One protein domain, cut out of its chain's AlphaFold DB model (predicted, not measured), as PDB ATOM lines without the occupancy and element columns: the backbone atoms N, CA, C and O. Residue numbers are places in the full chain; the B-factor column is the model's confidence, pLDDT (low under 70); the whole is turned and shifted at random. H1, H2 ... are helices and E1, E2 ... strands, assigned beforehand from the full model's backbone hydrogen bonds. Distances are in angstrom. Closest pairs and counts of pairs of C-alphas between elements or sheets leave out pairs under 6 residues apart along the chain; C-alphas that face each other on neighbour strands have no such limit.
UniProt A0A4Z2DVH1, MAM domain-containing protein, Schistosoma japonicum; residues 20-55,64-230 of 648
ATOM      1  N   GLN A  20     103.883 240.530 257.155       92.75
ATOM      2  CA  GLN A  20     103.474 240.422 255.748       92.75
ATOM      3  C   GLN A  20     102.001 240.011 255.648       92.75
ATOM      4  O   GLN A  20     101.537 239.197 256.443       92.75
ATOM      5  N   HIS A  21     101.249 240.527 254.675       90.81
ATOM      6  CA  HIS A  21      99.899 240.015 254.402       90.81
ATOM      7  C   HIS A  21      99.947 238.572 253.891       90.81
ATOM      8  O   HIS A  21     100.898 238.181 253.210       90.81
ATOM      9  N   ASP A  22      98.897 237.800 254.159       88.50
ATOM     10  CA  ASP A  22      98.636 236.610 253.355       88.50
ATOM     11  C   ASP A  22      98.297 237.027 251.914       88.50
ATOM     12  O   ASP A  22      97.563 237.989 251.680       88.50
ATOM     13  N   LEU A  23      98.855 236.318 250.933       83.44
ATOM     14  CA  LEU A  23      98.600 236.581 249.514       83.44
ATOM     15  C   LEU A  23      97.243 236.027 249.057       83.44
ATOM     16  O   LEU A  23      96.748 236.433 248.010       83.44
ATOM     17  N   ASN A  24      96.648 235.116 249.835       82.31
ATOM     18  CA  ASN A  24      95.346 234.516 249.545       82.31
ATOM     19  C   ASN A  24      94.175 235.385 250.039       82.31
ATOM     20  O   ASN A  24      93.063 235.263 249.526       82.31
ATOM     21  N   ASP A  25      94.419 236.284 250.995       80.12
ATOM     22  CA  ASP A  25      93.387 237.108 251.623       80.12
ATOM     23  C   ASP A  25      93.227 238.424 250.835       80.12
ATOM     24  O   ASP A  25      93.790 239.470 251.167       80.12
ATOM     25  N   TRP A  26      92.501 238.348 249.715       71.00
ATOM     26  CA  TRP A  26      92.326 239.458 248.767       71.00
ATOM     27  C   TRP A  26      91.170 240.413 249.118       71.00
ATOM     28  O   TRP A  26      91.285 241.609 248.859       71.00
ATOM     29  N   ARG A  27      90.103 239.923 249.772       77.88
ATOM     30  CA  ARG A  27      88.885 240.701 250.122       77.88
ATOM     31  C   ARG A  27      89.124 241.856 251.116       77.88
ATOM     32  O   ARG A  27      88.261 242.711 251.306       77.88
ATOM     33  N   GLY A  28      90.279 241.898 251.779       82.88
ATOM     34  CA  GLY A  28      90.614 242.943 252.746       82.88
ATOM     35  C   GLY A  28      92.107 243.018 253.034       82.88
ATOM     36  O   GLY A  28      92.897 242.199 252.567       82.88
ATOM     37  N   ARG A  29      92.516 244.031 253.798       88.19
ATOM     38  CA  ARG A  29      93.911 244.231 254.210       88.19
ATOM     39  C   ARG A  29      93.977 244.801 255.618       88.19
ATOM     40  O   ARG A  29      93.125 245.583 256.034       88.19
ATOM     41  N   TRP A  30      95.072 244.491 256.292       89.75
ATOM     42  CA  TRP A  30      95.546 245.262 257.432       89.75
ATOM     43  C   TRP A  30      96.171 246.570 256.915       89.75
ATOM     44  O   TRP A  30      97.164 246.533 256.192       89.75
ATOM     45  N   LYS A  31      95.575 247.723 257.219       87.38
ATOM     46  CA  LYS A  31      95.988 249.049 256.730       87.38
ATOM     47  C   LYS A  31      96.371 249.942 257.906       87.38
ATOM     48  O   LYS A  31      95.873 249.766 259.014       87.38
ATOM     49  N   HIS A  32      97.258 250.904 257.670       84.69
ATOM     50  CA  HIS A  32      97.577 251.899 258.693       84.69
ATOM     51  C   HIS A  32      96.385 252.826 258.864       84.69
ATOM     52  O   HIS A  32      95.957 253.470 257.904       84.69
ATOM     53  N   TRP A  33      95.864 252.890 260.081       79.50
ATOM     54  CA  TRP A  33      94.898 253.895 260.472       79.50
ATOM     55  C   TRP A  33      95.632 255.009 261.210       79.50
ATOM     56  O   TRP A  33      96.506 254.761 262.041       79.50
ATOM     57  N   ILE A  34      95.290 256.244 260.858       73.12
ATOM     58  CA  ILE A  34      95.700 257.436 261.588       73.12
ATOM     59  C   ILE A  34      94.473 257.865 262.375       73.12
ATOM     60  O   ILE A  34      93.437 258.167 261.777       73.12
ATOM     61  N   SER A  35      94.577 257.890 263.703       63.44
ATOM     62  CA  SER A  35      93.476 258.386 264.531       63.44
ATOM     63  C   SER A  35      93.179 259.854 264.178       63.44
ATOM     64  O   SER A  35      94.118 260.659 264.152       63.44
ATOM     65  N   PRO A  36      91.916 260.242 263.902       58.88
ATOM     66  CA  PRO A  36      91.544 261.627 263.613       58.88
ATOM     67  C   PRO A  36      91.616 262.480 264.891       58.88
ATOM     68  O   PRO A  36      90.613 262.785 265.536       58.88
ATOM     69  N   ASN A  37      92.838 262.837 265.286       52.47
ATOM     70  CA  ASN A  37      93.124 263.551 266.521       52.47
ATOM     71  C   ASN A  37      92.701 265.024 266.412       52.47
ATOM     72  O   ASN A  37      93.337 265.819 265.721       52.47
ATOM     73  N   VAL A  38      91.658 265.390 267.160       51.28
ATOM     74  CA  VAL A  38      91.059 266.737 267.196       51.28
ATOM     75  C   VAL A  38      92.074 267.839 267.554       51.28
ATOM     76  O   VAL A  38      91.883 268.987 267.167       51.28
ATOM     77  N   ASN A  39      93.161 267.505 268.265       48.41
ATOM     78  CA  ASN A  39      94.066 268.477 268.889       48.41
ATOM     79  C   ASN A  39      95.532 268.418 268.398       48.41
ATOM     80  O   ASN A  39      96.424 268.861 269.115       48.41
ATOM     81  N   ASN A  40      95.803 267.912 267.185       50.72
ATOM     82  CA  ASN A  40      97.077 268.063 266.440       50.72
ATOM     83  C   ASN A  40      98.409 267.596 267.093       50.72
ATOM     84  O   ASN A  40      99.451 267.721 266.454       50.72
ATOM     85  N   GLN A  41      98.432 267.083 268.328       51.09
ATOM     86  CA  GLN A  41      99.691 266.888 269.074       51.09
ATOM     87  C   GLN A  41     100.362 265.515 268.923       51.09
ATOM     88  O   GLN A  41     101.572 265.431 269.116       51.09
ATOM     89  N   LEU A  42      99.628 264.456 268.563       53.66
ATOM     90  CA  LEU A  42     100.192 263.128 268.273       53.66
ATOM     91  C   LEU A  42      99.427 262.462 267.124       53.66
ATOM     92  O   LEU A  42      98.195 262.403 267.149       53.66
ATOM     93  N   ILE A  43     100.165 261.942 266.140       58.28
ATOM     94  CA  ILE A  43      99.637 261.092 265.066       58.28
ATOM     95  C   ILE A  43      99.780 259.641 265.535       58.28
ATOM     96  O   ILE A  43     100.777 258.999 265.240       58.28
ATOM     97  N   ASP A  44      98.794 259.164 266.293       66.69
ATOM     98  CA  ASP A  44      98.662 257.754 266.680       66.69
ATOM     99  C   ASP A  44      98.460 256.893 265.415       66.69
ATOM    100  O   ASP A  44      97.443 257.041 264.720       66.69
ATOM    101  N   ARG A  45      99.460 256.056 265.104       75.81
ATOM    102  CA  ARG A  45      99.513 255.129 263.966       75.81
ATOM    103  C   ARG A  45      99.402 253.702 264.474       75.81
ATOM    104  O   ARG A  45     100.231 253.250 265.245       75.81
ATOM    105  N   HIS A  46      98.417 252.973 263.979       85.44
ATOM    106  CA  HIS A  46      98.206 251.573 264.343       85.44
ATOM    107  C   HIS A  46      97.589 250.818 263.171       85.44
ATOM    108  O   HIS A  46      97.059 251.406 262.221       85.44
ATOM    109  N   LEU A  47      97.662 249.492 263.218       90.56
ATOM    110  CA  LEU A  47      97.276 248.645 262.105       90.56
ATOM    111  C   LEU A  47      95.832 248.154 262.273       90.56
ATOM    112  O   LEU A  47      95.552 247.315 263.123       90.56
ATOM    113  N   CYS A  48      94.908 248.646 261.448       90.12
ATOM    114  CA  CYS A  48      93.508 248.222 261.456       90.12
ATOM    115  C   CYS A  48      93.177 247.324 260.262       90.12
ATOM    116  O   CYS A  48      93.514 247.630 259.117       90.12
ATOM    117  N   LEU A  49      92.459 246.231 260.508       88.38
ATOM    118  CA  LEU A  49      91.803 245.454 259.463       88.38
ATOM    119  C   LEU A  49      90.677 246.277 258.819       88.38
ATOM    120  O   LEU A  49      89.829 246.822 259.524       88.38
ATOM    121  N   GLN A  50      90.659 246.329 257.487       79.62
ATOM    122  CA  GLN A  50      89.609 246.953 256.688       79.62
ATOM    123  C   GLN A  50      89.301 246.114 255.434       79.62
ATOM    124  O   GLN A  50      90.211 245.553 254.812       79.62
ATOM    125  N   MET A  51      88.033 246.087 255.011       75.88
ATOM    126  CA  MET A  51      87.646 245.638 253.666       75.88
ATOM    127  C   MET A  51      88.318 246.484 252.568       75.88
ATOM    128  O   MET A  51      88.703 247.643 252.776       75.88
ATOM    129  N   ASN A  52      88.453 245.914 251.371       72.44
ATOM    130  CA  ASN A  52      88.846 246.674 250.186       72.44
ATOM    131  C   ASN A  52      87.594 247.246 249.511       72.44
ATOM    132  O   ASN A  52      86.808 246.509 248.932       72.44
ATOM    133  N   LYS A  53      87.412 248.575 249.582       61.03
ATOM    134  CA  LYS A  53      86.261 249.281 248.981       61.03
ATOM    135  C   LYS A  53      86.339 249.400 247.444       61.03
ATOM    136  O   LYS A  53      85.534 250.102 246.854       61.03
ATOM    137  N   GLU A  54      87.318 248.762 246.803       54.22
ATOM    138  CA  GLU A  54      87.526 248.804 245.345       54.22
ATOM    139  C   GLU A  54      86.692 247.740 244.608       54.22
ATOM    140  O   GLU A  54      86.348 247.946 243.450       54.22
ATOM    141  N   ASP A  55      86.284 246.666 245.300       48.62
ATOM    142  CA  ASP A  55      85.409 245.607 244.769       48.62
ATOM    143  C   ASP A  55      83.905 245.892 245.009       48.62
ATOM    144  O   ASP A  55      83.067 245.014 244.818       48.62
ATOM    145  N   ALA A  64      77.452 238.971 252.034       55.06
ATOM    146  CA  ALA A  64      76.868 237.805 252.705       55.06
ATOM    147  C   ALA A  64      77.872 236.842 253.379       55.06
ATOM    148  O   ALA A  64      77.463 235.797 253.885       55.06
ATOM    149  N   ALA A  65      79.177 237.140 253.368       69.94
ATOM    150  CA  ALA A  65      80.211 236.229 253.870       69.94
ATOM    151  C   ALA A  65      81.330 236.943 254.641       69.94
ATOM    152  O   ALA A  65      81.970 237.853 254.107       69.94
ATOM    153  N   ASP A  66      81.625 236.454 255.849       77.56
ATOM    154  CA  ASP A  66      82.642 236.983 256.766       77.56
ATOM    155  C   ASP A  66      83.988 237.286 256.093       77.56
ATOM    156  O   ASP A  66      84.500 236.530 255.257       77.56
ATOM    157  N   LEU A  67      84.604 238.393 256.500       84.94
ATOM    158  CA  LEU A  67      85.943 238.784 256.089       84.94
ATOM    159  C   LEU A  67      86.961 238.278 257.114       84.94
ATOM    160  O   LEU A  67      87.162 238.920 258.140       84.94
ATOM    161  N   THR A  68      87.669 237.190 256.805       89.12
ATOM    162  CA  THR A  68      88.892 236.806 257.535       89.12
ATOM    163  C   THR A  68      90.135 237.249 256.763       89.12
ATOM    164  O   THR A  68      90.222 236.992 255.564       89.12
ATOM    165  N   VAL A  69      91.093 237.903 257.433       92.50
ATOM    166  CA  VAL A  69      92.373 238.349 256.846       92.50
ATOM    167  C   VAL A  69      93.530 238.147 257.825       92.50
ATOM    168  O   VAL A  69      93.467 238.541 258.994       92.50
ATOM    169  N   ARG A  70      94.632 237.589 257.324       93.62
ATOM    170  CA  ARG A  70      95.821 237.226 258.094       93.62
ATOM    171  C   ARG A  70      97.009 238.158 257.863       93.62
ATOM    172  O   ARG A  70      97.305 238.583 256.743       93.62
ATOM    173  N   LEU A  71      97.741 238.405 258.945       94.62
ATOM    174  CA  LEU A  71      99.066 239.015 258.945       94.62
ATOM    175  C   LEU A  71     100.087 238.018 259.507       94.62
ATOM    176  O   LEU A  71      99.967 237.553 260.639       94.62
ATOM    177  N   TRP A  72     101.095 237.690 258.710       94.38
ATOM    178  CA  TRP A  72     102.145 236.720 258.997       94.38
ATOM    179  C   TRP A  72     103.396 237.387 259.548       94.38
ATOM    180  O   TRP A  72     103.889 238.341 258.952       94.38
ATOM    181  N   SER A  73     103.991 236.828 260.600       94.56
ATOM    182  CA  SER A  73     105.333 237.230 261.019       94.56
ATOM    183  C   SER A  73     106.408 236.703 260.057       94.56
ATOM    184  O   SER A  73     106.213 235.744 259.289       94.56
ATOM    185  N   GLN A  74     107.613 237.257 260.178       92.44
ATOM    186  CA  GLN A  74     108.819 236.572 259.723       92.44
ATOM    187  C   GLN A  74     108.978 235.194 260.392       92.44
ATOM    188  O   GLN A  74     108.455 234.945 261.480       92.44
ATOM    189  N   LEU A  75     109.730 234.300 259.744       91.94
ATOM    190  CA  LEU A  75     110.122 233.016 260.332       91.94
ATOM    191  C   LEU A  75     111.135 233.255 261.460       91.94
ATOM    192  O   LEU A  75     112.207 233.810 261.214       91.94
ATOM    193  N   ILE A  76     110.808 232.801 262.667       92.50
ATOM    194  CA  ILE A  76     111.705 232.791 263.822       92.50
ATOM    195  C   ILE A  76     112.473 231.477 263.818       92.50
ATOM    196  O   ILE A  76     111.921 230.411 264.097       92.50
ATOM    197  N   ARG A  77     113.766 231.559 263.487       90.81
ATOM    198  CA  ARG A  77     114.656 230.401 263.454       90.81
ATOM    199  C   ARG A  77     115.289 230.169 264.812       90.81
ATOM    200  O   ARG A  77     116.401 230.629 265.080       90.81
ATOM    201  N   VAL A  78     114.560 229.458 265.663       88.19
ATOM    202  CA  VAL A  78     114.910 229.145 267.053       88.19
ATOM    203  C   VAL A  78     116.276 228.462 267.138       88.19
ATOM    204  O   VAL A  78     117.074 228.803 268.007       88.19
ATOM    205  N   LYS A  79     116.603 227.575 266.189       85.75
ATOM    206  CA  LYS A  79     117.921 226.907 266.114       85.75
ATOM    207  C   LYS A  79     119.091 227.835 265.746       85.75
ATOM    208  O   LYS A  79     120.238 227.405 265.810       85.75
ATOM    209  N   LYS A  80     118.826 229.084 265.341       87.38
ATOM    210  CA  LYS A  80     119.839 230.110 265.019       87.38
ATOM    211  C   LYS A  80     119.924 231.239 266.055       87.38
ATOM    212  O   LYS A  80     120.636 232.209 265.818       87.38
ATOM    213  N   LEU A  81     119.192 231.142 267.165       86.75
ATOM    214  CA  LEU A  81     119.168 232.146 268.233       86.75
ATOM    215  C   LEU A  81     119.815 231.595 269.509       86.75
ATOM    216  O   LEU A  81     119.561 230.453 269.890       86.75
ATOM    217  N   SER A  82     120.608 232.432 270.188       85.50
ATOM    218  CA  SER A  82     121.033 232.182 271.575       85.50
ATOM    219  C   SER A  82     119.807 232.083 272.493       85.50
ATOM    220  O   SER A  82     118.799 232.736 272.229       85.50
ATOM    221  N   GLU A  83     119.883 231.323 273.590       84.38
ATOM    222  CA  GLU A  83     118.788 231.204 274.577       84.38
ATOM    223  C   GLU A  83     118.365 232.559 275.181       84.38
ATOM    224  O   GLU A  83     117.204 232.748 275.559       84.38
ATOM    225  N   GLU A  84     119.300 233.511 275.227       84.00
ATOM    226  CA  GLU A  84     119.105 234.904 275.658       84.00
ATOM    227  C   GLU A  84     118.354 235.754 274.622       84.00
ATOM    228  O   GLU A  84     117.741 236.753 274.981       84.00
ATOM    229  N   ALA A  85     118.386 235.352 273.346       87.31
ATOM    230  CA  ALA A  85     117.794 236.053 272.205       87.31
ATOM    231  C   ALA A  85     116.516 235.377 271.668       87.31
ATOM    232  O   ALA A  85     115.918 235.856 270.705       87.31
ATOM    233  N   LYS A  86     116.088 234.251 272.255       89.88
ATOM    234  CA  LYS A  86     114.838 233.571 271.889       89.88
ATOM    235  C   LYS A  86     113.640 234.286 272.524       89.88
ATOM    236  O   LYS A  86     113.596 234.370 273.751       89.88
ATOM    237  N   PRO A  87     112.652 234.752 271.742       90.44
ATOM    238  CA  PRO A  87     111.456 235.379 272.293       90.44
ATOM    239  C   PRO A  87     110.558 234.328 272.967       90.44
ATOM    240  O   PRO A  87     110.050 233.432 272.297       90.44
ATOM    241  N   LYS A  88     110.387 234.433 274.291       90.56
ATOM    242  CA  LYS A  88     109.608 233.515 275.147       90.56
ATOM    243  C   LYS A  88     108.214 234.049 275.490       90.56
ATOM    244  O   LYS A  88     107.336 233.264 275.846       90.56
ATOM    245  N   CYS A  89     108.002 235.358 275.364       91.44
ATOM    246  CA  CYS A  89     106.718 236.019 275.575       91.44
ATOM    247  C   CYS A  89     106.433 237.030 274.457       91.44
ATOM    248  O   CYS A  89     107.349 237.716 274.000       91.44
ATOM    249  N   LEU A  90     105.167 237.165 274.064       93.62
ATOM    250  CA  LEU A  90     104.674 238.258 273.224       93.62
ATOM    251  C   LEU A  90     103.692 239.133 274.013       93.62
ATOM    252  O   LEU A  90     102.804 238.604 274.677       93.62
ATOM    253  N   SER A  91     103.826 240.451 273.889       93.31
ATOM    254  CA  SER A  91     102.774 241.436 274.156       93.31
ATOM    255  C   SER A  91     102.129 241.854 272.843       93.31
ATOM    256  O   SER A  91     102.837 242.019 271.849       93.31
ATOM    257  N   LEU A  92     100.818 242.076 272.856       93.06
ATOM    258  CA  LEU A  92     100.084 242.717 271.767       93.06
ATOM    259  C   LEU A  92      98.963 243.586 272.348       93.06
ATOM    260  O   LEU A  92      98.223 243.108 273.208       93.06
ATOM    261  N   SER A  93      98.802 244.812 271.851       91.69
ATOM    262  CA  SER A  93      97.641 245.662 272.129       91.69
ATOM    263  C   SER A  93      96.633 245.594 270.982       91.69
ATOM    264  O   SER A  93      97.002 245.638 269.811       91.69
ATOM    265  N   TYR A  94      95.344 245.495 271.297       90.81
ATOM    266  CA  TYR A  94      94.264 245.527 270.308       90.81
ATOM    267  C   TYR A  94      93.070 246.361 270.794       90.81
ATOM    268  O   TYR A  94      92.865 246.526 271.997       90.81
ATOM    269  N   ARG A  95      92.271 246.886 269.864       86.81
ATOM    270  CA  ARG A  95      90.958 247.495 270.135       86.81
ATOM    271  C   ARG A  95      89.966 247.137 269.031       86.81
ATOM    272  O   ARG A  95      90.369 246.842 267.904       86.81
ATOM    273  N   PHE A  96      88.678 247.179 269.350       84.56
ATOM    274  CA  PHE A  96      87.607 246.980 268.376       84.56
ATOM    275  C   PHE A  96      86.898 248.307 268.118       84.56
ATOM    276  O   PHE A  96      86.478 248.993 269.050       84.56
ATOM    277  N   GLU A  97      86.758 248.665 266.847       77.94
ATOM    278  CA  GLU A  97      85.989 249.827 266.418       77.94
ATOM    279  C   GLU A  97      84.749 249.338 265.684       77.94
ATOM    280  O   GLU A  97      84.863 248.677 264.658       77.94
ATOM    281  N   ASP A  98      83.573 249.678 266.189       71.88
ATOM    282  CA  ASP A  98      82.321 249.511 265.461       71.88
ATOM    283  C   ASP A  98      81.468 250.770 265.660       71.88
ATOM    284  O   ASP A  98      81.182 251.187 266.787       71.88
ATOM    285  N   ASP A  99      81.116 251.414 264.548       57.78
ATOM    286  CA  ASP A  99      80.271 252.607 264.527       57.78
ATOM    287  C   ASP A  99      78.779 252.252 264.685       57.78
ATOM    288  O   ASP A  99      78.003 253.088 265.153       57.78
ATOM    289  N   LEU A 100      78.370 251.004 264.411       54.59
ATOM    290  CA  LEU A 100      77.022 250.520 264.724       54.59
ATOM    291  C   LEU A 100      76.838 250.363 266.239       54.59
ATOM    292  O   LEU A 100      75.827 250.826 266.770       54.59
ATOM    293  N   LEU A 101      77.835 249.842 266.964       53.25
ATOM    294  CA  LEU A 101      77.852 249.799 268.434       53.25
ATOM    295  C   LEU A 101      77.632 251.180 269.077       53.25
ATOM    296  O   LEU A 101      76.892 251.298 270.055       53.25
ATOM    297  N   LYS A 102      78.233 252.240 268.512       50.84
ATOM    298  CA  LYS A 102      78.058 253.628 268.988       50.84
ATOM    299  C   LYS A 102      76.613 254.114 268.846       50.84
ATOM    300  O   LYS A 102      76.150 254.883 269.685       50.84
ATOM    301  N   ASN A 103      75.899 253.643 267.824       45.09
ATOM    302  CA  ASN A 103      74.490 253.962 267.605       45.09
ATOM    303  C   ASN A 103      73.563 253.083 268.467       45.09
ATOM    304  O   ASN A 103      72.647 253.610 269.099       45.09
ATOM    305  N   LEU A 104      73.853 251.781 268.593       47.84
ATOM    306  CA  LEU A 104      73.117 250.820 269.432       47.84
ATOM    307  C   LEU A 104      73.118 251.174 270.928       47.84
ATOM    308  O   LEU A 104      72.186 250.816 271.645       47.84
ATOM    309  N   ILE A 105      74.108 251.933 271.409       52.03
ATOM    310  CA  ILE A 105      74.115 252.497 272.773       52.03
ATOM    311  C   ILE A 105      72.903 253.421 273.035       52.03
ATOM    312  O   ILE A 105      72.493 253.570 274.192       52.03
ATOM    313  N   ASN A 106      72.291 253.994 271.991       46.66
ATOM    314  CA  ASN A 106      71.081 254.814 272.103       46.66
ATOM    315  C   ASN A 106      69.785 253.972 272.073       46.66
ATOM    316  O   ASN A 106      68.872 254.236 272.861       46.66
ATOM    317  N   ASP A 107      69.714 252.931 271.234       44.88
ATOM    318  CA  ASP A 107      68.513 252.101 271.020       44.88
ATOM    319  C   ASP A 107      68.455 250.871 271.949       44.88
ATOM    320  O   ASP A 107      68.678 249.721 271.574       44.88
ATOM    321  N   LYS A 108      68.097 251.137 273.209       48.31
ATOM    322  CA  LYS A 108      68.261 250.263 274.390       48.31
ATOM    323  C   LYS A 108      67.658 248.840 274.395       48.31
ATOM    324  O   LYS A 108      67.860 248.151 275.393       48.31
ATOM    325  N   ASN A 109      66.897 248.398 273.390       46.16
ATOM    326  CA  ASN A 109      65.890 247.334 273.586       46.16
ATOM    327  C   ASN A 109      65.994 246.058 272.723       46.16
ATOM    328  O   ASN A 109      65.159 245.180 272.918       46.16
ATOM    329  N   ASN A 110      66.958 245.901 271.804       41.97
ATOM    330  CA  ASN A 110      67.084 244.668 270.996       41.97
ATOM    331  C   ASN A 110      68.544 244.249 270.736       41.97
ATOM    332  O   ASN A 110      69.054 244.376 269.626       41.97
ATOM    333  N   LEU A 111      69.194 243.680 271.754       47.06
ATOM    334  CA  LEU A 111      70.375 242.825 271.588       47.06
ATOM    335  C   LEU A 111      69.996 241.403 272.018       47.06
ATOM    336  O   LEU A 111      70.186 241.012 273.166       47.06
ATOM    337  N   ILE A 112      69.374 240.669 271.092       42.59
ATOM    338  CA  ILE A 112      69.053 239.244 271.248       42.59
ATOM    339  C   ILE A 112      70.263 238.418 270.797       42.59
ATOM    340  O   ILE A 112      70.971 238.793 269.864       42.59
ATOM    341  N   GLU A 113      70.488 237.298 271.479       46.38
ATOM    342  CA  GLU A 113      71.577 236.353 271.233       46.38
ATOM    343  C   GLU A 113      71.648 235.911 269.763       46.38
ATOM    344  O   GLU A 113      70.690 235.364 269.215       46.38
ATOM    345  N   ASN A 114      72.817 236.078 269.143       40.12
ATOM    346  CA  ASN A 114      73.184 235.343 267.936       40.12
ATOM    347  C   ASN A 114      74.698 235.087 267.952       40.12
ATOM    348  O   ASN A 114      75.511 235.934 267.586       40.12
ATOM    349  N   ASP A 115      75.082 233.902 268.423       43.88
ATOM    350  CA  ASP A 115      76.460 233.540 268.799       43.88
ATOM    351  C   ASP A 115      77.377 233.234 267.588       43.88
ATOM    352  O   ASP A 115      78.354 232.492 267.680       43.88
ATOM    353  N   GLN A 116      77.020 233.761 266.410       46.06
ATOM    354  CA  GLN A 116      77.627 233.437 265.111       46.06
ATOM    355  C   GLN A 116      78.198 234.651 264.360       46.06
ATOM    356  O   GLN A 116      78.948 234.458 263.411       46.06
ATOM    357  N   SER A 117      77.900 235.886 264.781       57.38
ATOM    358  CA  SER A 117      78.310 237.117 264.087       57.38
ATOM    359  C   SER A 117      79.013 238.095 265.038       57.38
ATOM    360  O   SER A 117      78.445 239.108 265.443       57.38
ATOM    361  N   GLN A 118      80.251 237.777 265.429       70.62
ATOM    362  CA  GLN A 118      81.059 238.577 266.361       70.62
ATOM    363  C   GLN A 118      82.419 238.956 265.752       70.62
ATOM    364  O   GLN A 118      83.053 238.148 265.072       70.62
ATOM    365  N   LEU A 119      82.884 240.175 266.040       80.06
ATOM    366  CA  LEU A 119      84.236 240.639 265.708       80.06
ATOM    367  C   LEU A 119      85.277 239.810 266.464       80.06
ATOM    368  O   LEU A 119      85.185 239.648 267.681       80.06
ATOM    369  N   LYS A 120      86.282 239.291 265.751       87.50
ATOM    370  CA  LYS A 120      87.216 238.319 266.324       87.50
ATOM    371  C   LYS A 120      88.655 238.561 265.903       87.50
ATOM    372  O   LYS A 120      88.968 238.564 264.719       87.50
ATOM    373  N   LEU A 121      89.547 238.677 266.880       91.75
ATOM    374  CA  LEU A 121      90.991 238.596 266.686       91.75
ATOM    375  C   LEU A 121      91.484 237.253 267.234       91.75
ATOM    376  O   LEU A 121      91.118 236.851 268.332       91.75
ATOM    377  N   SER A 122      92.319 236.544 266.488       93.31
ATOM    378  CA  SER A 122      92.986 235.318 266.927       93.31
ATOM    379  C   SER A 122      94.482 235.404 266.662       93.31
ATOM    380  O   SER A 122      94.910 235.942 265.643       93.31
ATOM    381  N   VAL A 123      95.283 234.853 267.575       95.00
ATOM    382  CA  VAL A 123      96.729 234.702 267.381       95.00
ATOM    383  C   VAL A 123      97.052 233.222 267.270       95.00
ATOM    384  O   VAL A 123      96.762 232.434 268.175       95.00
ATOM    385  N   LEU A 124      97.642 232.846 266.138       94.88
ATOM    386  CA  LEU A 124      97.998 231.471 265.809       94.88
ATOM    387  C   LEU A 124      99.520 231.327 265.676       94.88
ATOM    388  O   LEU A 124     100.202 232.260 265.252       94.88
ATOM    389  N   MET A 125     100.045 230.138 265.959       93.44
ATOM    390  CA  MET A 125     101.416 229.735 265.659       93.44
ATOM    391  C   MET A 125     101.410 228.636 264.590       93.44
ATOM    392  O   MET A 125     100.728 227.621 264.722       93.44
ATOM    393  N   ARG A 126     102.212 228.805 263.534       93.06
ATOM    394  CA  ARG A 126     102.552 227.730 262.592       93.06
ATOM    395  C   ARG A 126     103.994 227.304 262.837       93.06
ATOM    396  O   ARG A 126     104.918 228.080 262.590       93.06
ATOM    397  N   ARG A 127     104.181 226.073 263.310       91.50
ATOM    398  CA  ARG A 127     105.498 225.457 263.532       91.50
ATOM    399  C   ARG A 127     106.036 224.880 262.218       91.50
ATOM    400  O   ARG A 127     105.275 224.361 261.402       91.50
ATOM    401  N   GLU A 128     107.344 224.960 261.991       87.81
ATOM    402  CA  GLU A 128     107.979 224.316 260.838       87.81
ATOM    403  C   GLU A 128     107.755 222.795 260.908       87.81
ATOM    404  O   GLU A 128     107.978 222.170 261.943       87.81
ATOM    405  N   GLY A 129     107.275 222.208 259.809       84.12
ATOM    406  CA  GLY A 129     106.895 220.793 259.748       84.12
ATOM    407  C   GLY A 129     105.422 220.485 260.054       84.12
ATOM    408  O   GLY A 129     105.013 219.358 259.801       84.12
ATOM    409  N   SER A 130     104.589 221.449 260.480       85.94
ATOM    410  CA  SER A 130     103.135 221.222 260.680       85.94
ATOM    411  C   SER A 130     102.325 221.069 259.376       85.94
ATOM    412  O   SER A 130     101.099 220.978 259.399       85.94
ATOM    413  N   CYS A 131     103.001 221.062 258.225       87.69
ATOM    414  CA  CYS A 131     102.414 221.007 256.891       87.69
ATOM    415  C   CYS A 131     102.503 219.602 256.289       87.69
ATOM    416  O   CYS A 131     103.576 219.152 255.886       87.69
ATOM    417  N   THR A 132     101.355 218.941 256.164       86.19
ATOM    418  CA  THR A 132     101.216 217.647 255.486       86.19
ATOM    419  C   THR A 132     100.867 217.840 254.010       86.19
ATOM    420  O   THR A 132     100.121 218.750 253.644       86.19
ATOM    421  N   LYS A 133     101.401 216.978 253.137       84.94
ATOM    422  CA  LYS A 133     100.928 216.867 251.751       84.94
ATOM    423  C   LYS A 133      99.702 215.961 251.710       84.94
ATOM    424  O   LYS A 133      99.771 214.829 252.183       84.94
ATOM    425  N   ILE A 134      98.628 216.426 251.084       83.69
ATOM    426  CA  ILE A 134      97.430 215.630 250.807       83.69
ATOM    427  C   ILE A 134      97.289 215.518 249.291       83.69
ATOM    428  O   ILE A 134      97.291 216.524 248.588       83.69
ATOM    429  N   SER A 135      97.171 214.297 248.769       80.62
ATOM    430  CA  SER A 135      96.809 214.096 247.365       80.62
ATOM    431  C   SER A 135      95.295 213.972 247.261       80.62
ATOM    432  O   SER A 135      94.723 213.016 247.782       80.62
ATOM    433  N   VAL A 136      94.651 214.930 246.596       73.56
ATOM    434  CA  VAL A 136      93.231 214.826 246.242       73.56
ATOM    435  C   VAL A 136      93.147 214.241 244.831       73.56
ATOM    436  O   VAL A 136      93.762 214.753 243.887       73.56
ATOM    437  N   ASP A 137      92.446 213.113 244.720       69.19
ATOM    438  CA  ASP A 137      92.185 212.348 243.491       69.19
ATOM    439  C   ASP A 137      93.423 212.026 242.628       69.19
ATOM    440  O   ASP A 137      93.340 211.895 241.405       69.19
ATOM    441  N   GLY A 138      94.601 211.912 243.256       68.19
ATOM    442  CA  GLY A 138      95.854 211.520 242.599       68.19
ATOM    443  C   GLY A 138      96.377 212.506 241.546       68.19
ATOM    444  O   GLY A 138      97.272 212.152 240.781       68.19
ATOM    445  N   ARG A 139      95.811 213.720 241.460       67.69
ATOM    446  CA  ARG A 139      96.127 214.708 240.405       67.69
ATOM    447  C   ARG A 139      96.503 216.096 240.914       67.69
ATOM    448  O   ARG A 139      97.054 216.877 240.142       67.69
ATOM    449  N   LYS A 140      96.232 216.412 242.183       69.44
ATOM    450  CA  LYS A 140      96.733 217.625 242.841       69.44
ATOM    451  C   LYS A 140      97.238 217.286 244.237       69.44
ATOM    452  O   LYS A 140      96.495 216.746 245.053       69.44
ATOM    453  N   GLU A 141      98.493 217.627 244.506       77.69
ATOM    454  CA  GLU A 141      98.982 217.763 245.875       77.69
ATOM    455  C   GLU A 141      98.509 219.115 246.423       77.69
ATOM    456  O   GLU A 141      98.829 220.162 245.860       77.69
ATOM    457  N   SER A 142      97.752 219.098 247.515       78.50
ATOM    458  CA  SER A 142      97.525 220.260 248.371       78.50
ATOM    459  C   SER A 142      98.396 220.156 249.627       78.50
ATOM    460  O   SER A 142      98.891 219.082 249.981       78.50
ATOM    461  N   LEU A 143      98.617 221.289 250.294       83.75
ATOM    462  CA  LEU A 143      99.411 221.368 251.517       83.75
ATOM    463  C   LEU A 143      98.503 221.791 252.677       83.75
ATOM    464  O   LEU A 143      98.099 222.951 252.751       83.75
ATOM    465  N   LEU A 144      98.178 220.860 253.577       85.44
ATOM    466  CA  LEU A 144      97.408 221.152 254.783       85.44
ATOM    467  C   LEU A 144      98.368 221.424 255.940       85.44
ATOM    468  O   LEU A 144      99.009 220.508 256.456       85.44
ATOM    469  N   CYS A 145      98.460 222.690 256.339       87.50
ATOM    470  CA  CYS A 145      99.254 223.122 257.483       87.50
ATOM    471  C   CYS A 145      98.387 223.325 258.722       87.50
ATOM    472  O   CYS A 145      97.488 224.168 258.715       87.50
ATOM    473  N   GLU A 146      98.713 222.612 259.793       89.44
ATOM    474  CA  GLU A 146      98.120 222.826 261.106       89.44
ATOM    475  C   GLU A 146      98.624 224.147 261.717       89.44
ATOM    476  O   GLU A 146      99.816 224.477 261.647       89.44
ATOM    477  N   ASN A 147      97.691 224.907 262.295       92.00
ATOM    478  CA  ASN A 147      97.925 226.163 263.002       92.00
ATOM    479  C   ASN A 147      97.466 225.989 264.457       92.00
ATOM    480  O   ASN A 147      96.282 225.779 264.714       92.00
ATOM    481  N   GLU A 148      98.380 226.129 265.407       92.25
ATOM    482  CA  GLU A 148      98.092 226.106 266.840       92.25
ATOM    483  C   GLU A 148      97.476 227.449 267.258       92.25
ATOM    484  O   GLU A 148      98.084 228.497 267.043       92.25
ATOM    485  N   ARG A 149      96.272 227.462 267.841       92.50
ATOM    486  CA  ARG A 149      95.660 228.702 268.349       92.50
ATOM    487  C   ARG A 149      96.221 229.017 269.734       92.50
ATOM    488  O   ARG A 149      95.879 228.335 270.692       92.50
ATOM    489  N   LEU A 150      97.029 230.074 269.835       91.75
ATOM    490  CA  LEU A 150      97.552 230.566 271.115       91.75
ATOM    491  C   LEU A 150      96.483 231.339 271.895       91.75
ATOM    492  O   LEU A 150      96.417 231.250 273.117       91.75
ATOM    493  N   TRP A 151      95.661 232.122 271.187       93.06
ATOM    494  CA  TRP A 151      94.631 232.974 271.782       93.06
ATOM    495  C   TRP A 151      93.534 233.342 270.777       93.06
ATOM    496  O   TRP A 151      93.756 233.344 269.564       93.06
ATOM    497  N   THR A 152      92.361 233.690 271.300       90.81
ATOM    498  CA  THR A 152      91.274 234.374 270.592       90.81
ATOM    499  C   THR A 152      90.671 235.428 271.511       90.81
ATOM    500  O   THR A 152      90.626 235.232 272.722       90.81
ATOM    501  N   SER A 153      90.171 236.521 270.945       86.50
ATOM    502  CA  SER A 153      89.268 237.422 271.646       86.50
ATOM    503  C   SER A 153      87.950 236.701 271.904       86.50
ATOM    504  O   SER A 153      87.272 236.304 270.949       86.50
ATOM    505  N   ASP A 154      87.574 236.575 273.169       69.69
ATOM    506  CA  ASP A 154      86.212 236.235 273.559       69.69
ATOM    507  C   ASP A 154      85.386 237.531 273.500       69.69
ATOM    508  O   ASP A 154      85.594 238.443 274.301       69.69
ATOM    509  N   TYR A 155      84.506 237.653 272.501       60.38
ATOM    510  CA  TYR A 155      83.697 238.859 272.241       60.38
ATOM    511  C   TYR A 155      82.244 238.705 272.730       60.38
ATOM    512  O   TYR A 155      81.325 239.370 272.254       60.38
ATOM    513  N   ALA A 156      82.035 237.834 273.720       44.72
ATOM    514  CA  ALA A 156      80.774 237.740 274.440       44.72
ATOM    515  C   ALA A 156      80.561 239.008 275.287       44.72
ATOM    516  O   ALA A 156      81.430 239.390 276.073       44.72
ATOM    517  N   PHE A 157      79.392 239.641 275.158       49.06
ATOM    518  CA  PHE A 157      79.010 240.831 275.925       49.06
ATOM    519  C   PHE A 157      78.006 240.487 277.038       49.06
ATOM    520  O   PHE A 157      76.804 240.466 276.773       49.06
ATOM    521  N   PRO A 158      78.438 240.277 278.296       40.88
ATOM    522  CA  PRO A 158      77.500 240.128 279.402       40.88
ATOM    523  C   PRO A 158      76.999 241.477 279.951       40.88
ATOM    524  O   PRO A 158      75.927 241.506 280.555       40.88
ATOM    525  N   THR A 159      77.720 242.600 279.768       47.00
ATOM    526  CA  THR A 159      77.285 243.909 280.303       47.00
ATOM    527  C   THR A 159      77.518 245.124 279.393       47.00
ATOM    528  O   THR A 159      78.481 245.223 278.630       47.00
ATOM    529  N   GLN A 160      76.668 246.144 279.572       45.88
ATOM    530  CA  GLN A 160      76.791 247.459 278.925       45.88
ATOM    531  C   GLN A 160      78.083 248.214 279.312       45.88
ATOM    532  O   GLN A 160      78.553 249.056 278.547       45.88
ATOM    533  N   SER A 161      78.693 247.904 280.465       48.16
ATOM    534  CA  SER A 161      79.978 248.506 280.854       48.16
ATOM    535  C   SER A 161      81.147 247.959 280.031       48.16
ATOM    536  O   SER A 161      82.126 248.671 279.819       48.16
ATOM    537  N   GLU A 162      81.062 246.715 279.558       50.31
ATOM    538  CA  GLU A 162      82.088 246.108 278.704       50.31
ATOM    539  C   GLU A 162      81.893 246.492 277.237       50.31
ATOM    540  O   GLU A 162      82.884 246.666 276.525       50.31
ATOM    541  N   LEU A 163      80.650 246.748 276.812       51.31
ATOM    542  CA  LEU A 163      80.329 247.360 275.518       51.31
ATOM    543  C   LEU A 163      81.070 248.702 275.336       51.31
ATOM    544  O   LEU A 163      81.710 248.929 274.312       51.31
ATOM    545  N   LEU A 164      81.082 249.546 276.376       48.59
ATOM    546  CA  LEU A 164      81.843 250.805 276.423       48.59
ATOM    547  C   LEU A 164      83.373 250.613 276.516       48.59
ATOM    548  O   LEU A 164      84.115 251.563 276.285       48.59
ATOM    549  N   SER A 165      83.863 249.404 276.820       51.28
ATOM    550  CA  SER A 165      85.304 249.084 276.851       51.28
ATOM    551  C   SER A 165      85.878 248.678 275.487       51.28
ATOM    552  O   SER A 165      87.093 248.523 275.358       51.28
ATOM    553  N   THR A 166      85.036 248.459 274.473       57.09
ATOM    554  CA  THR A 166      85.442 247.951 273.143       57.09
ATOM    555  C   THR A 166      86.435 248.861 272.426       57.09
ATOM    556  O   THR A 166      87.417 248.377 271.862       57.09
ATOM    557  N   THR A 167      86.209 250.170 272.530       64.44
ATOM    558  CA  THR A 167      87.026 251.244 271.948       64.44
ATOM    559  C   THR A 167      88.318 251.523 272.720       64.44
ATOM    560  O   THR A 167      89.161 252.278 272.239       64.44
ATOM    561  N   SER A 168      88.497 250.929 273.907       76.56
ATOM    562  CA  SER A 168      89.731 251.047 274.688       76.56
ATOM    563  C   SER A 168      90.772 250.013 274.248       76.56
ATOM    564  O   SER A 168      90.429 248.882 273.900       76.56
ATOM    565  N   TRP A 169      92.050 250.394 274.276       84.88
ATOM    566  CA  TRP A 169      93.162 249.473 274.035       84.88
ATOM    567  C   TRP A 169      93.237 248.402 275.134       84.88
ATOM    568  O   TRP A 169      93.300 248.720 276.322       84.88
ATOM    569  N   LYS A 170      93.269 247.133 274.724       86.75
ATOM    570  CA  LYS A 170      93.421 245.950 275.580       86.75
ATOM    571  C   LYS A 170      94.724 245.242 275.223       86.75
ATOM    572  O   LYS A 170      94.940 244.914 274.059       86.75
ATOM    573  N   THR A 171      95.580 244.984 276.207       88.75
ATOM    574  CA  THR A 171      96.865 244.296 276.003       88.75
ATOM    575  C   THR A 171      96.778 242.839 276.457       88.75
ATOM    576  O   THR A 171      96.182 242.540 277.491       88.75
ATOM    577  N   ILE A 172      97.360 241.924 275.680       90.19
ATOM    578  CA  ILE A 172      97.424 240.483 275.966       90.19
ATOM    579  C   ILE A 172      98.861 239.977 275.995       90.19
ATOM    580  O   ILE A 172      99.736 240.506 275.309       90.19
ATOM    581  N   TYR A 173      99.069 238.905 276.761       90.88
ATOM    582  CA  TYR A 173     100.359 238.248 276.944       90.88
ATOM    583  C   TYR A 173     100.297 236.784 276.525       90.88
ATOM    584  O   TYR A 173      99.506 236.014 277.067       90.88
ATOM    585  N   LEU A 174     101.144 236.405 275.568       91.38
ATOM    586  CA  LEU A 174     101.152 235.077 274.957       91.38
ATOM    587  C   LEU A 174     102.479 234.369 275.224       91.38
ATOM    588  O   LEU A 174     103.541 234.850 274.820       91.38
ATOM    589  N   SER A 175     102.411 233.209 275.881       90.94
ATOM    590  CA  SER A 175     103.567 232.323 276.029       90.94
ATOM    591  C   SER A 175     103.978 231.776 274.664       90.94
ATOM    592  O   SER A 175     103.145 231.251 273.927       90.94
ATOM    593  N   LEU A 176     105.267 231.875 274.345       90.81
ATOM    594  CA  LEU A 176     105.876 231.274 273.152       90.81
ATOM    595  C   LEU A 176     106.710 230.025 273.504       90.81
ATOM    596  O   LEU A 176     107.317 229.413 272.626       90.81
ATOM    597  N   ILE A 177     106.738 229.654 274.790       89.00
ATOM    598  CA  ILE A 177     107.375 228.452 275.338       89.00
ATOM    599  C   ILE A 177     106.337 227.363 275.638       89.00
ATOM    600  O   ILE A 177     105.232 227.649 276.099       89.00
ATOM    601  N   ASP A 178     106.731 226.113 275.390       81.31
ATOM    602  CA  ASP A 178     106.012 224.901 275.795       81.31
ATOM    603  C   ASP A 178     106.054 224.709 277.329       81.31
ATOM    604  O   ASP A 178     106.848 225.335 278.031       81.31
ATOM    605  N   SER A 179     105.241 223.783 277.835       76.56
ATOM    606  CA  SER A 179     105.202 223.252 279.207       76.56
ATOM    607  C   SER A 179     106.570 222.951 279.845       76.56
ATOM    608  O   SER A 179     106.713 223.047 281.060       76.56
ATOM    609  N   ASN A 180     107.587 222.635 279.037       78.88
ATOM    610  CA  ASN A 180     108.973 222.392 279.459       78.88
ATOM    611  C   ASN A 180     109.869 223.657 279.412       78.88
ATOM    612  O   ASN A 180     111.091 223.545 279.287       78.88
ATOM    613  N   GLU A 181     109.255 224.845 279.415       78.06
ATOM    614  CA  GLU A 181     109.841 226.190 279.262       78.06
ATOM    615  C   GLU A 181     110.737 226.387 278.023       78.06
ATOM    616  O   GLU A 181     111.615 227.253 277.980       78.06
ATOM    617  N   LYS A 182     110.520 225.584 276.975       77.56
ATOM    618  CA  LYS A 182     111.384 225.525 275.787       77.56
ATOM    619  C   LYS A 182     110.625 225.785 274.497       77.56
ATOM    620  O   LYS A 182     109.457 225.438 274.353       77.56
ATOM    621  N   ILE A 183     111.342 226.348 273.529       77.94
ATOM    622  CA  ILE A 183     110.891 226.486 272.144       77.94
ATOM    623  C   ILE A 183     111.664 225.456 271.318       77.94
ATOM    624  O   ILE A 183     112.895 225.475 271.294       77.94
ATOM    625  N   ILE A 184     110.946 224.512 270.708       76.12
ATOM    626  CA  ILE A 184     111.524 223.266 270.163       76.12
ATOM    627  C   ILE A 184     111.695 223.330 268.632       76.12
ATOM    628  O   ILE A 184     112.603 222.717 268.068       76.12
ATOM    629  N   SER A 185     110.842 224.102 267.958       87.19
ATOM    630  CA  SER A 185     110.737 224.209 266.499       87.19
ATOM    631  C   SER A 185     110.810 225.663 266.040       87.19
ATOM    632  O   SER A 185     110.287 226.546 266.719       87.19
ATOM    633  N   ASP A 186     111.378 225.899 264.858       92.38
ATOM    634  CA  ASP A 186     111.259 227.178 264.150       92.38
ATOM    635  C   ASP A 186     109.764 227.452 263.842       92.38
ATOM    636  O   ASP A 186     108.990 226.508 263.652       92.38
ATOM    637  N   TYR A 187     109.317 228.714 263.844       93.25
ATOM    638  CA  TYR A 187     107.882 229.039 263.738       93.25
ATOM    639  C   TYR A 187     107.580 230.403 263.098       93.25
ATOM    640  O   TYR A 187     108.441 231.280 263.005       93.25
ATOM    641  N   LYS A 188     106.324 230.589 262.685       94.25
ATOM    642  CA  LYS A 188     105.707 231.889 262.385       94.25
ATOM    643  C   LYS A 188     104.501 232.127 263.289       94.25
ATOM    644  O   LYS A 188     103.791 231.179 263.622       94.25
ATOM    645  N   LEU A 189     104.241 233.386 263.620       95.38
ATOM    646  CA  LEU A 189     102.969 233.834 264.177       95.38
ATOM    647  C   LEU A 189     102.045 234.343 263.068       95.38
ATOM    648  O   LEU A 189     102.500 234.773 262.003       95.38
ATOM    649  N   ILE A 190     100.746 234.289 263.341       95.38
ATOM    650  CA  ILE A 190      99.673 234.760 262.471       95.38
ATOM    651  C   ILE A 190      98.708 235.572 263.331       95.38
ATOM    652  O   ILE A 190      98.188 235.045 264.315       95.38
ATOM    653  N   LEU A 191      98.451 236.823 262.958       95.44
ATOM    654  CA  LEU A 191      97.295 237.573 263.445       95.44
ATOM    655  C   LEU A 191      96.155 237.343 262.456       95.44
ATOM    656  O   LEU A 191      96.277 237.695 261.287       95.44
ATOM    657  N   GLU A 192      95.080 236.712 262.907       94.12
ATOM    658  CA  GLU A 192      93.895 236.383 262.117       94.12
ATOM    659  C   GLU A 192      92.735 237.243 262.622       94.12
ATOM    660  O   GLU A 192      92.258 237.050 263.739       94.12
ATOM    661  N   GLY A 193      92.329 238.238 261.832       91.62
ATOM    662  CA  GLY A 193      91.174 239.081 262.136       91.62
ATOM    663  C   GLY A 193      89.975 238.658 261.296       91.62
ATOM    664  O   GLY A 193      90.116 238.528 260.081       91.62
ATOM    665  N   THR A 194      88.817 238.473 261.928       88.50
ATOM    666  CA  THR A 194      87.540 238.154 261.283       88.50
ATOM    667  C   THR A 194      86.500 239.225 261.609       88.50
ATOM    668  O   THR A 194      86.156 239.431 262.775       88.50
ATOM    669  N   ILE A 195      85.992 239.890 260.570       85.06
ATOM    670  CA  ILE A 195      84.835 240.792 260.630       85.06
ATOM    671  C   ILE A 195      83.622 240.025 260.075       85.06
ATOM    672  O   ILE A 195      83.720 239.509 258.957       85.06
ATOM    673  N   PRO A 196      82.507 239.916 260.819       80.25
ATOM    674  CA  PRO A 196      81.327 239.187 260.363       80.25
ATOM    675  C   PRO A 196      80.600 239.900 259.210       80.25
ATOM    676  O   PRO A 196      80.690 241.121 259.052       80.25
ATOM    677  N   ALA A 197      79.849 239.131 258.421       76.06
ATOM    678  CA  ALA A 197      78.929 239.651 257.409       76.06
ATOM    679  C   ALA A 197      77.971 240.717 257.989       76.06
ATOM    680  O   ALA A 197      77.499 240.592 259.120       76.06
ATOM    681  N   GLY A 198      77.687 241.773 257.218       69.50
ATOM    682  CA  GLY A 198      76.809 242.882 257.630       69.50
ATOM    683  C   GLY A 198      77.450 244.004 258.467       69.50
ATOM    684  O   GLY A 198      76.754 244.957 258.808       69.50
ATOM    685  N   TYR A 199      78.757 243.949 258.769       73.06
ATOM    686  CA  TYR A 199      79.473 244.981 259.550       73.06
ATOM    687  C   TYR A 199      80.607 245.673 258.747       73.06
ATOM    688  O   TYR A 199      81.776 245.587 259.133       73.06
ATOM    689  N   PRO A 200      80.315 246.363 257.622       69.50
ATOM    690  CA  PRO A 200      81.333 246.842 256.673       69.50
ATOM    691  C   PRO A 200      82.227 247.983 257.187       69.50
ATOM    692  O   PRO A 200      83.353 248.138 256.709       69.50
ATOM    693  N   ASP A 201      81.754 248.788 258.145       73.62
ATOM    694  CA  ASP A 201      82.530 249.896 258.726       73.62
ATOM    695  C   ASP A 201      83.278 249.519 260.015       73.62
ATOM    696  O   ASP A 201      84.077 250.323 260.504       73.62
ATOM    697  N   ALA A 202      83.084 248.305 260.541       78.44
ATOM    698  CA  ALA A 202      83.809 247.822 261.711       78.44
ATOM    699  C   ALA A 202      85.296 247.560 261.402       78.44
ATOM    700  O   ALA A 202      85.673 247.215 260.281       78.44
ATOM    701  N   ARG A 203      86.163 247.707 262.411       83.62
ATOM    702  CA  ARG A 203      87.608 247.449 262.325       83.62
ATOM    703  C   ARG A 203      88.120 246.696 263.541       83.62
ATOM    704  O   ARG A 203      87.666 246.881 264.671       83.62
ATOM    705  N   ILE A 204      89.161 245.912 263.297       88.75
ATOM    706  CA  ILE A 204      89.985 245.283 264.329       88.75
ATOM    707  C   ILE A 204      91.341 245.971 264.275       88.75
ATOM    708  O   ILE A 204      92.037 245.837 263.272       88.75
ATOM    709  N   CYS A 205      91.699 246.730 265.306       90.00
ATOM    710  CA  CYS A 205      92.928 247.518 265.338       90.00
ATOM    711  C   CYS A 205      93.946 246.903 266.301       90.00
ATOM    712  O   CYS A 205      93.581 246.388 267.355       90.00
ATOM    713  N   VAL A 206      95.214 246.926 265.900       92.44
ATOM    714  CA  VAL A 206      96.331 246.140 266.441       92.44
ATOM    715  C   VAL A 206      97.559 247.045 266.513       92.44
ATOM    716  O   VAL A 206      97.859 247.757 265.554       92.44
ATOM    717  N   ASP A 207      98.256 247.025 267.647       91.50
ATOM    718  CA  ASP A 207      99.394 247.898 267.939       91.50
ATOM    719  C   ASP A 207     100.368 247.274 268.962       91.50
ATOM    720  O   ASP A 207     100.026 246.318 269.664       91.50
ATOM    721  N   ASN A 208     101.580 247.832 269.056       91.06
ATOM    722  CA  ASN A 208     102.585 247.562 270.081       91.06
ATOM    723  C   ASN A 208     102.806 246.059 270.301       91.06
ATOM    724  O   ASN A 208     102.704 245.513 271.408       91.06
ATOM    725  N   ILE A 209     103.104 245.376 269.196       93.50
ATOM    726  CA  ILE A 209     103.630 244.022 269.247       93.50
ATOM    727  C   ILE A 209     105.021 244.136 269.861       93.50
ATOM    728  O   ILE A 209     105.895 244.780 269.288       93.50
ATOM    729  N   THR A 210     105.258 243.487 270.997       92.44
ATOM    730  CA  THR A 210     106.596 243.423 271.597       92.44
ATOM    731  C   THR A 210     106.926 241.998 272.011       92.44
ATOM    732  O   THR A 210     106.231 241.404 272.833       92.44
ATOM    733  N   SER A 211     108.020 241.448 271.483       92.19
ATOM    734  CA  SER A 211     108.586 240.183 271.959       92.19
ATOM    735  C   SER A 211     109.618 240.384 273.066       92.19
ATOM    736  O   SER A 211     110.525 241.200 272.922       92.19
ATOM    737  N   TYR A 212     109.528 239.570 274.120       90.19
ATOM    738  CA  TYR A 212     110.474 239.519 275.238       90.19
ATOM    739  C   TYR A 212     111.157 238.156 275.302       90.19
ATOM    740  O   TYR A 212     110.556 237.127 274.987       90.19
ATOM    741  N   THR A 213     112.406 238.137 275.756       89.69
ATOM    742  CA  THR A 213     113.201 236.913 275.936       89.69
ATOM    743  C   THR A 213     113.025 236.288 277.328       89.69
ATOM    744  O   THR A 213     113.506 235.183 277.585       89.69
ATOM    745  N   GLU A 214     112.262 236.950 278.199       87.38
ATOM    746  CA  GLU A 214     111.757 236.456 279.483       87.38
ATOM    747  C   GLU A 214     110.382 235.768 279.329       87.38
ATOM    748  O   GLU A 214     109.614 236.119 278.425       87.38
ATOM    749  N   PRO A 215     110.034 234.789 280.188       87.25
ATOM    750  CA  PRO A 215     108.718 234.149 280.175       87.25
ATOM    751  C   PRO A 215     107.618 235.110 280.652       87.25
ATOM    752  O   PRO A 215     107.827 235.897 281.579       87.25
ATOM    753  N   CYS A 216     106.407 234.999 280.088       85.25
ATOM    754  CA  CYS A 216     105.298 235.899 280.437       85.25
ATOM    755  C   CYS A 216     104.964 235.903 281.934       85.25
ATOM    756  O   CYS A 216     104.532 236.929 282.444       85.25
ATOM    757  N   SER A 217     105.197 234.796 282.648       78.94
ATOM    758  CA  SER A 217     105.002 234.687 284.098       78.94
ATOM    759  C   SER A 217     105.737 235.780 284.882       78.94
ATOM    760  O   SER A 217     105.168 236.341 285.814       78.94
ATOM    761  N   GLY A 218     106.966 236.135 284.482       60.97
ATOM    762  CA  GLY A 218     107.735 237.210 285.117       60.97
ATOM    763  C   GLY A 218     107.101 238.582 284.880       60.97
ATOM    764  O   GLY A 218     106.815 239.307 285.834       60.97
ATOM    765  N   LYS A 219     106.791 238.907 283.616       61.91
ATOM    766  CA  LYS A 219     106.182 240.198 283.263       61.91
ATOM    767  C   LYS A 219     104.763 240.352 283.822       61.91
ATOM    768  O   LYS A 219     104.437 241.419 284.324       61.91
ATOM    769  N   LEU A 220     103.941 239.301 283.811       60.03
ATOM    770  CA  LEU A 220     102.589 239.309 284.383       60.03
ATOM    771  C   LEU A 220     102.597 239.527 285.901       60.03
ATOM    772  O   LEU A 220     101.691 240.173 286.418       60.03
ATOM    773  N   ILE A 221     103.613 239.038 286.623       53.66
ATOM    774  CA  ILE A 221     103.798 239.363 288.046       53.66
ATOM    775  C   ILE A 221     104.192 240.836 288.210       53.66
ATOM    776  O   ILE A 221     103.617 241.523 289.056       53.66
ATOM    777  N   LEU A 222     105.117 241.336 287.385       51.97
ATOM    778  CA  LEU A 222     105.560 242.733 287.425       51.97
ATOM    779  C   LEU A 222     104.414 243.710 287.106       51.97
ATOM    780  O   LEU A 222     104.224 244.691 287.816       51.97
ATOM    781  N   GLU A 223     103.602 243.408 286.091       51.69
ATOM    782  CA  GLU A 223     102.463 244.237 285.693       51.69
ATOM    783  C   GLU A 223     101.281 244.103 286.656       51.69
ATOM    784  O   GLU A 223     100.623 245.092 286.958       51.69
ATOM    785  N   LYS A 224     101.051 242.927 287.253       45.47
ATOM    786  CA  LYS A 224     100.066 242.786 288.340       45.47
ATOM    787  C   LYS A 224     100.491 243.511 289.626       45.47
ATOM    788  O   LYS A 224      99.638 243.779 290.470       45.47
ATOM    789  N   ALA A 225     101.773 243.861 289.758       37.75
ATOM    790  CA  ALA A 225     102.287 244.759 290.790       37.75
ATOM    791  C   ALA A 225     102.293 246.249 290.375       37.75
ATOM    792  O   ALA A 225     102.280 247.102 291.259       37.75
ATOM    793  N   SER A 226     102.290 246.577 289.072       43.56
ATOM    794  CA  SER A 226     102.219 247.964 288.567       43.56
ATOM    795  C   SER A 226     100.812 248.428 288.175       43.56
ATOM    796  O   SER A 226     100.577 249.631 288.057       43.56
ATOM    797  N   ALA A 227      99.863 247.506 288.002       37.84
ATOM    798  CA  ALA A 227      98.438 247.794 288.079       37.84
ATOM    799  C   ALA A 227      98.164 248.531 289.404       37.84
ATOM    800  O   ALA A 227      98.809 248.213 290.408       37.84
ATOM    801  N   PRO A 228      97.243 249.512 289.446       37.16
ATOM    802  CA  PRO A 228      97.071 250.378 290.607       37.16
ATOM    803  C   PRO A 228      96.456 249.624 291.795       37.16
ATOM    804  O   PRO A 228      95.260 249.711 292.074       37.16
ATOM    805  N   LEU A 229      97.314 248.917 292.536       39.12
ATOM    806  CA  LEU A 229      97.066 248.490 293.904       39.12
ATOM    807  C   LEU A 229      96.578 249.719 294.689       39.12
ATOM    808  O   LEU A 229      97.267 250.748 294.675       39.12
ATOM    809  N   PRO A 230      95.410 249.659 295.357       42.75
ATOM    810  CA  PRO A 230      94.900 250.793 296.111       42.75
ATOM    811  C   PRO A 230      95.902 251.132 297.216       42.75
ATOM    812  O   PRO A 230      96.063 250.391 298.183       42.75
TER     813      PRO A 230
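This is residues 20 to 55 and 64 to 230 of the 648 residues of the protein "MAM domain-containing protein" of Schistosoma japonicum (UniProt A0A4Z2DVH1). Two strongly twisted antiparallel sheets lie face to face as a sandwich, the five strands E1, E2, E11, E4, E9 over the four strands E3, E10, E5, E8; the hairpin of E6 and E7 forms a separate arm. H1 and H2 lie in the loops at one end of the sandwich, while H3 packs on the larger sheet with residues 216 to 220, and residues 221 to 230 stick out. The 203 printed residues run E1 E2 E3 E4 H1 E5 E6 E7 E8 H2 E9 E10 E11 H3, three named helices and eleven named strands, a mixed class with under half of the residues in named elements. The whole is only just compact, close to loose, with a radius of gyration of the C-alphas of 19.5 A and spans of 57 by 54 by 37 A.

In the larger sheet, E1 is residues 28 to 34, beginning at C-alpha 28 (90.614, 242.943, 252.746), E2 45 to 51, E11 203 to 212, 27.4 A long, E4 89 to 97, 26.5 A, and E9 170 to 175. The other sheet has E3, 67 to 72, E10, 187 to 195, 26.1 A, E5, 120 to 127, 22.5 A, and E8, 148 to 152. E6 is 131 to 136 and E7 140 to 145. H1 is 99 to 104, H2 160 to 163 and H3 216 to 226, 14.9 A, ending at C-alpha 226 (102.219, 247.964, 288.567).

E1 and E2 are a hairpin, with N 31 and O 48 at 2.8 A. Within hydrogen-bond range are also N 49 and O 204 of E2 and E11, 2.8 A, N 91 and O 210 of E4 and E11, 2.8 A, and N 170 and O 94 of E9 and E4, 2.8 A. H3 is on this sheet at a height of 11.1 A, over E4 and E9; its closest C-alpha pair with E4 is Cys 89 and Cys 216, 5.1 A. In the other sheet N 67 and O 195 of E3 and E10 are 2.8 A apart, N 122 and O 192 of E5 and E10 2.8 A, and N 125 and O 148 of E5 and E8 2.8 A. The sandwich is a jelly roll, one long hairpin wound over both sheets, pairing E2 with E11, E3 with E10, E4 with E9 and E5 with E8. Between the sheets the closest C-alphas of E1 and E3 are those of Gly 28 and Val 69, 6.4 A. E6 and E7 are a hairpin, with N 134 and O 142 at 2.9 A. H1 and H2 are close but not clearly touching, Leu 101 and Leu 163 being their closest C-alphas, 7.9 A. In H1 and H3 every O i to N i+4 pair is within hydrogen-bond range; H2 is too short for such a pair.

The C-alphas of Gly 138 and Pro 230 are farthest apart, 66.4 A. Residues 56 to 63 are not printed, and C-alphas 55 and 64 are 14.0 A apart across the cut. The links E3 to E4, H1 to E5 and E9 to E10 are long. Mean pLDDT of the printed part is 75.4; 67 residues are under 70, among them 99 to 117, 154 to 167 and 218 to 230.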